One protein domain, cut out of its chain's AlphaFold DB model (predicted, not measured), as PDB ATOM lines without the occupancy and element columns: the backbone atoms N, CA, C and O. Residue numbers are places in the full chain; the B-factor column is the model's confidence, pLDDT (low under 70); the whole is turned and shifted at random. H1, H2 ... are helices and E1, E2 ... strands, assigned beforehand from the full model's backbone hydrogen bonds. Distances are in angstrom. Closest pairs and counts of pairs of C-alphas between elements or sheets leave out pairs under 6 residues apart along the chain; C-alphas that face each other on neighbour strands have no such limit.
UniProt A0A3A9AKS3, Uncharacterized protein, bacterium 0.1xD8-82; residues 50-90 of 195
ATOM      1  N   LYS A  50      14.088-103.296 -62.002       87.62
ATOM      2  CA  LYS A  50      12.964-103.994 -61.363       87.62
ATOM      3  C   LYS A  50      11.654-103.510 -61.958       87.62
ATOM      4  O   LYS A  50      11.355-102.323 -61.893       87.62
ATOM      5  N   TRP A  51      10.852-104.440 -62.454       88.19
ATOM      6  CA  TRP A  51       9.532-104.185 -63.009       88.19
ATOM      7  C   TRP A  51       8.432-104.711 -62.090       88.19
ATOM      8  O   TRP A  51       8.543-105.774 -61.475       88.19
ATOM      9  N   TYR A  52       7.339-103.956 -62.033       85.19
ATOM     10  CA  TYR A  52       6.172-104.198 -61.199       85.19
ATOM     11  C   TYR A  52       4.915-104.208 -62.070       85.19
ATOM     12  O   TYR A  52       4.625-103.246 -62.786       85.19
ATOM     13  N   TYR A  53       4.150-105.297 -61.992       83.19
ATOM     14  CA  TYR A  53       2.880-105.444 -62.698       83.19
ATOM     15  C   TYR A  53       1.688-105.322 -61.744       83.19
ATOM     16  O   TYR A  53       1.596-106.035 -60.741       83.19
ATOM     17  N   TYR A  54       0.731-104.466 -62.097       83.19
ATOM     18  CA  TYR A  54      -0.515-104.243 -61.364       83.19
ATOM     19  C   TYR A  54      -1.701-104.589 -62.264       83.19
ATOM     20  O   TYR A  54      -1.788-104.082 -63.373       83.19
ATOM     21  N   LYS A  55      -2.646-105.418 -61.802       75.50
ATOM     22  CA  LYS A  55      -3.821-105.841 -62.598       75.50
ATOM     23  C   LYS A  55      -4.985-104.837 -62.628       75.50
ATOM     24  O   LYS A  55      -5.961-105.059 -63.339       75.50
ATOM     25  N   GLU A  56      -4.934-103.779 -61.823       69.19
ATOM     26  CA  GLU A  56      -6.043-102.828 -61.695       69.19
ATOM     27  C   GLU A  56      -6.147-101.930 -62.937       69.19
ATOM     28  O   GLU A  56      -5.162-101.327 -63.348       69.19
ATOM     29  N   GLY A  57      -7.342-101.833 -63.532       61.19
ATOM     30  CA  GLY A  57      -7.619-100.884 -64.619       61.19
ATOM     31  C   GLY A  57      -7.086-101.263 -66.008       61.19
ATOM     32  O   GLY A  57      -6.821-100.367 -66.799       61.19
ATOM     33  N   GLY A  58      -6.934-102.557 -66.319       60.94
ATOM     34  CA  GLY A  58      -6.457-103.023 -67.636       60.94
ATOM     35  C   GLY A  58      -4.996-103.475 -67.663       60.94
ATOM     36  O   GLY A  58      -4.484-103.837 -68.717       60.94
ATOM     37  N   GLY A  59      -4.351-103.525 -66.496       73.19
ATOM     38  CA  GLY A  59      -2.958-103.925 -66.365       73.19
ATOM     39  C   GLY A  59      -2.016-102.737 -66.567       73.19
ATOM     40  O   GLY A  59      -2.066-102.071 -67.592       73.19
ATOM     41  N   THR A  60      -1.134-102.480 -65.605       78.75
ATOM     42  CA  THR A  60      -0.089-101.449 -65.690       78.75
ATOM     43  C   THR A  60       1.251-102.088 -65.373       78.75
ATOM     44  O   THR A  60       1.393-102.759 -64.351       78.75
ATOM     45  N   LEU A  61       2.226-101.879 -66.255       82.12
ATOM     46  CA  LEU A  61       3.600-102.340 -66.098       82.12
ATOM     47  C   LEU A  61       4.507-101.120 -65.955       82.12
ATOM     48  O   LEU A  61       4.541-100.273 -66.846       82.12
ATOM     49  N   THR A  62       5.208-101.017 -64.830       81.38
ATOM     50  CA  THR A  62       6.098 -99.889 -64.531       81.38
ATOM     51  C   THR A  62       7.333-100.367 -63.779       81.38
ATOM     52  O   THR A  62       7.305-101.384 -63.093       81.38
ATOM     53  N   ASP A  63       8.410 -99.615 -63.906       83.31
ATOM     54  CA  ASP A  63       9.634 -99.693 -63.116       83.31
ATOM     55  C   ASP A  63       9.509 -99.013 -61.737       83.31
ATOM     56  O   ASP A  63      10.359 -99.182 -60.862       83.31
ATOM     57  N   THR A  64       8.430 -98.260 -61.503       83.50
ATOM     58  CA  THR A  64       8.193 -97.566 -60.235       83.50
ATOM     59  C   THR A  64       7.337 -98.389 -59.269       83.50
ATOM     60  O   THR A  64       6.279 -98.929 -59.608       83.50
ATOM     61  N   LEU A  65       7.792 -98.477 -58.018       83.69
ATOM     62  CA  LEU A  65       7.017 -99.073 -56.935       83.69
ATOM     63  C   LEU A  65       5.985 -98.051 -56.436       83.69
ATOM     64  O   LEU A  65       6.347 -97.003 -55.901       83.69
ATOM     65  N   TYR A  66       4.701 -98.366 -56.573       79.31
ATOM     66  CA  TYR A  66       3.623 -97.570 -55.993       79.31
ATOM     67  C   TYR A  66       3.283 -98.056 -54.576       79.31
ATOM     68  O   TYR A  66       3.600 -99.177 -54.196       79.31
ATOM     69  N   ASN A  67       2.537 -97.253 -53.807       79.56
ATOM     70  CA  ASN A  67       2.012 -97.637 -52.482       79.56
ATOM     71  C   ASN A  67       0.993 -98.802 -52.511       79.56
ATOM     72  O   ASN A  67       0.407 -99.134 -51.483       79.56
ATOM     73  N   ARG A  68       0.733 -99.399 -53.679       79.19
ATOM     74  CA  ARG A  68      -0.144-100.566 -53.848       79.19
ATOM     75  C   ARG A  68       0.711-101.821 -53.988       79.19
ATOM     76  O   ARG A  68       1.826-101.751 -54.489       79.19
ATOM     77  N   SER A  69       0.185-102.972 -53.581       80.75
ATOM     78  CA  SER A  69       0.913-104.237 -53.705       80.75
ATOM     79  C   SER A  69       0.928-104.707 -55.168       80.75
ATOM     80  O   SER A  69      -0.148-104.930 -55.733       80.75
ATOM     81  N   PRO A  70       2.108-104.853 -55.799       81.62
ATOM     82  CA  PRO A  70       2.215-105.393 -57.149       81.62
ATOM     83  C   PRO A  70       1.811-106.869 -57.165       81.62
ATOM     84  O   PRO A  70       2.055-107.605 -56.210       81.62
ATOM     85  N   LEU A  71       1.182-107.306 -58.257       81.44
ATOM     86  CA  LEU A  71       0.776-108.699 -58.443       81.44
ATOM     87  C   LEU A  71       1.971-109.583 -58.811       81.44
ATOM     88  O   LEU A  71       2.031-110.741 -58.408       81.44
ATOM     89  N   TYR A  72       2.894-109.041 -59.603       81.06
ATOM     90  CA  TYR A  72       4.095-109.738 -60.038       81.06
ATOM     91  C   TYR A  72       5.277-108.768 -60.101       81.06
ATOM     92  O   TYR A  72       5.099-107.588 -60.420       81.06
ATOM     93  N   THR A  73       6.467-109.270 -59.772       85.25
ATOM     94  CA  THR A  73       7.715-108.502 -59.686       85.25
ATOM     95  C   THR A  73       8.854-109.309 -60.285       85.25
ATOM     96  O   THR A  73       9.022-110.468 -59.906       85.25
ATOM     97  N   PHE A  74       9.630-108.713 -61.181       87.31
ATOM     98  CA  PHE A  74      10.726-109.393 -61.873       87.31
ATOM     99  C   PHE A  74      11.748-108.383 -62.408       87.31
ATOM    100  O   PHE A  74      11.470-107.186 -62.477       87.31
ATOM    101  N   ASP A  75      12.922-108.877 -62.790       85.50
ATOM    102  CA  ASP A  75      14.023-108.072 -63.313       85.50
ATOM    103  C   ASP A  75      14.089-108.207 -64.841       85.50
ATOM    104  O   ASP A  75      14.121-109.315 -65.382       85.50
ATOM    105  N   ALA A  76      14.100-107.082 -65.557       83.12
ATOM    106  CA  ALA A  76      14.184-107.072 -67.016       83.12
ATOM    107  C   ALA A  76      15.039-105.907 -67.509       83.12
ATOM    108  O   ALA A  76      15.105-104.853 -66.875       83.12
ATOM    109  N   THR A  77      15.689-106.095 -68.657       84.12
ATOM    110  CA  THR A  77      16.550-105.059 -69.246       84.12
ATOM    111  C   THR A  77      15.731-103.918 -69.843       84.12
ATOM    112  O   THR A  77      16.118-102.762 -69.740       84.12
ATOM    113  N   ASP A  78      14.562-104.233 -70.410       79.12
ATOM    114  CA  ASP A  78      13.737-103.301 -71.178       79.12
ATOM    115  C   ASP A  78      12.240-103.566 -70.981       79.12
ATOM    116  O   ASP A  78      11.827-104.666 -70.610       79.12
ATOM    117  N   VAL A  79      11.402-102.578 -71.317       78.94
ATOM    118  CA  VAL A  79       9.927-102.678 -71.272       78.94
ATOM    119  C   VAL A  79       9.412-103.871 -72.087       78.94
ATOM    120  O   VAL A  79       8.448-104.530 -71.698       78.94
ATOM    121  N   GLU A  80      10.013-104.150 -73.246       79.00
ATOM    122  CA  GLU A  80       9.598-105.261 -74.111       79.00
ATOM    123  C   GLU A  80       9.992-106.620 -73.533       79.00
ATOM    124  O   GLU A  80       9.199-107.562 -73.574       79.00
ATOM    125  N   ASP A  81      11.186-106.699 -72.941       81.56
ATOM    126  CA  ASP A  81      11.658-107.873 -72.213       81.56
ATOM    127  C   ASP A  81      10.738-108.155 -71.023       81.56
ATOM    128  O   ASP A  81      10.280-109.280 -70.829       81.56
ATOM    129  N   ALA A  82      10.335-107.094 -70.324       82.12
ATOM    130  CA  ALA A  82       9.398-107.167 -69.224       82.12
ATOM    131  C   ALA A  82       8.007-107.646 -69.646       82.12
ATOM    132  O   ALA A  82       7.409-108.504 -68.995       82.12
ATOM    133  N   LYS A  83       7.497-107.157 -70.779       80.44
ATOM    134  CA  LYS A  83       6.251-107.666 -71.368       80.44
ATOM    135  C   LYS A  83       6.376-109.131 -71.791       80.44
ATOM    136  O   LYS A  83       5.418-109.882 -71.619       80.44
ATOM    137  N   ARG A  84       7.530-109.553 -72.322       79.75
ATOM    138  CA  ARG A  84       7.786-110.947 -72.716       79.75
ATOM    139  C   ARG A  84       7.777-111.879 -71.505       79.75
ATOM    140  O   ARG A  84       7.057-112.873 -71.534       79.75
ATOM    141  N   GLN A  85       8.512-111.532 -70.448       81.81
ATOM    142  CA  GLN A  85       8.532-112.289 -69.194       81.81
ATOM    143  C   GLN A  85       7.135-112.344 -68.559       81.81
ATOM    144  O   GLN A  85       6.670-113.405 -68.150       81.81
ATOM    145  N   LEU A  86       6.403-111.224 -68.560       82.31
ATOM    146  CA  LEU A  86       5.034-111.196 -68.052       82.31
ATOM    147  C   LEU A  86       4.087-112.096 -68.866       82.31
ATOM    148  O   LEU A  86       3.228-112.746 -68.276       82.31
ATOM    149  N   LYS A  87       4.248-112.172 -70.194       76.94
ATOM    150  CA  LYS A  87       3.451-113.054 -71.066       76.94
ATOM    151  C   LYS A  87       3.657-114.536 -70.748       76.94
ATOM    152  O   LYS A  87       2.708-115.308 -70.835       76.94
ATOM    153  N   GLU A  88       4.878-114.931 -70.398       78.06
ATOM    154  CA  GLU A  88       5.202-116.313 -70.033       78.06
ATOM    155  C   GLU A  88       4.494-116.738 -68.740       78.06
ATOM    156  O   GLU A  88       3.976-117.848 -68.639       78.06
ATOM    157  N   VAL A  89       4.405-115.823 -67.776       77.19
ATOM    158  CA  VAL A  89       3.781-116.072 -66.469       77.19
ATOM    159  C   VAL A  89       2.256-115.903 -66.514       77.19
ATOM    160  O   VAL A  89       1.525-116.614 -65.826       77.19
ATOM    161  N   LEU A  90       1.757-114.962 -67.322       73.38
ATOM    162  CA  LEU A  90       0.343-114.600 -67.460       73.38
ATOM    163  C   LEU A  90      -0.028-114.452 -68.950       73.38
ATOM    164  O   LEU A  90      -0.122-113.326 -69.448       73.38
TER     165      LEU A  90
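This is residues 50 to 90 of the 195 residues of an uncharacterized protein of bacterium 0.1xD8-82 (UniProt A0A3A9AKS3). A small sheet of three strands has one helix, H1, packed slantwise over one of its faces, while no named helix covers the other face. E1 and E2 form a hairpin at one side of this sheet, and the stretch from residue 63 to 71 loops round from E2 to E3 on the far side of E1. The printed part has 41 residues, with three named strands and one named helix in the order E1, E2, E3, H1; the sheet runs E2, E1, E3, antiparallel throughout. The class is mixed, helices and strands, in two layers, a helix on one face of a sheet. The whole is compact, with a radius of gyration of the C-alphas of 9.4 A and a rounded outline spanning 24 by 17 by 12 A.

E1 is residues 50 to 54 and measures 13.5 A from its first C-alpha at (12.964, -103.994, -61.363) to its last at (-0.515, -104.243, -61.364). E2 is residues 60 to 62, 6.5 A long. E3 is residues 72 to 76, 12.6 A long. H1 is residues 79 to 89 and is 15.5 A long, ending at C-alpha 89 at (3.781, -116.072, -66.469).

E1 is the inner strand of the sheet, and E2 and E3 are its edge strands. E1 and E2 are a hairpin, antiparallel at 164 degrees; N 52 and O 62 are 2.8 A apart and N 54 and O 60 2.9 A, both within hydrogen-bond range. E1 and E3 are antiparallel at 147 degrees, with N 51 and O 74 within hydrogen-bond range at 2.8 A. E2 and E3 are apart. H1 is on the sheet at a height of 8.9 A over the sheet, over E1 and E3. On the local plane its line and that of E3 stand at 39 degrees, slantwise to the strands. The closest C-alphas of E3 and H1 are those of Ala 76 and Ala 82, 5.3 A apart; those of E1 and H1 are Trp 51 and Ala 82, 6.9 A apart. In H1 every O i to N i+4 pair is within hydrogen-bond range.

The two C-alphas farthest apart are those of Asn 67 and Glu 88, 25.8 A. The printed part has no cut. The links from E1 to E2 and from E3 to H1 are tight, and the link of 9 residues from E2 to E3 is short. The mean pLDDT of the printed part is 80.0, and residues 56 to 58, in the link from E1 to E2, are under 70, where the model's confidence is low.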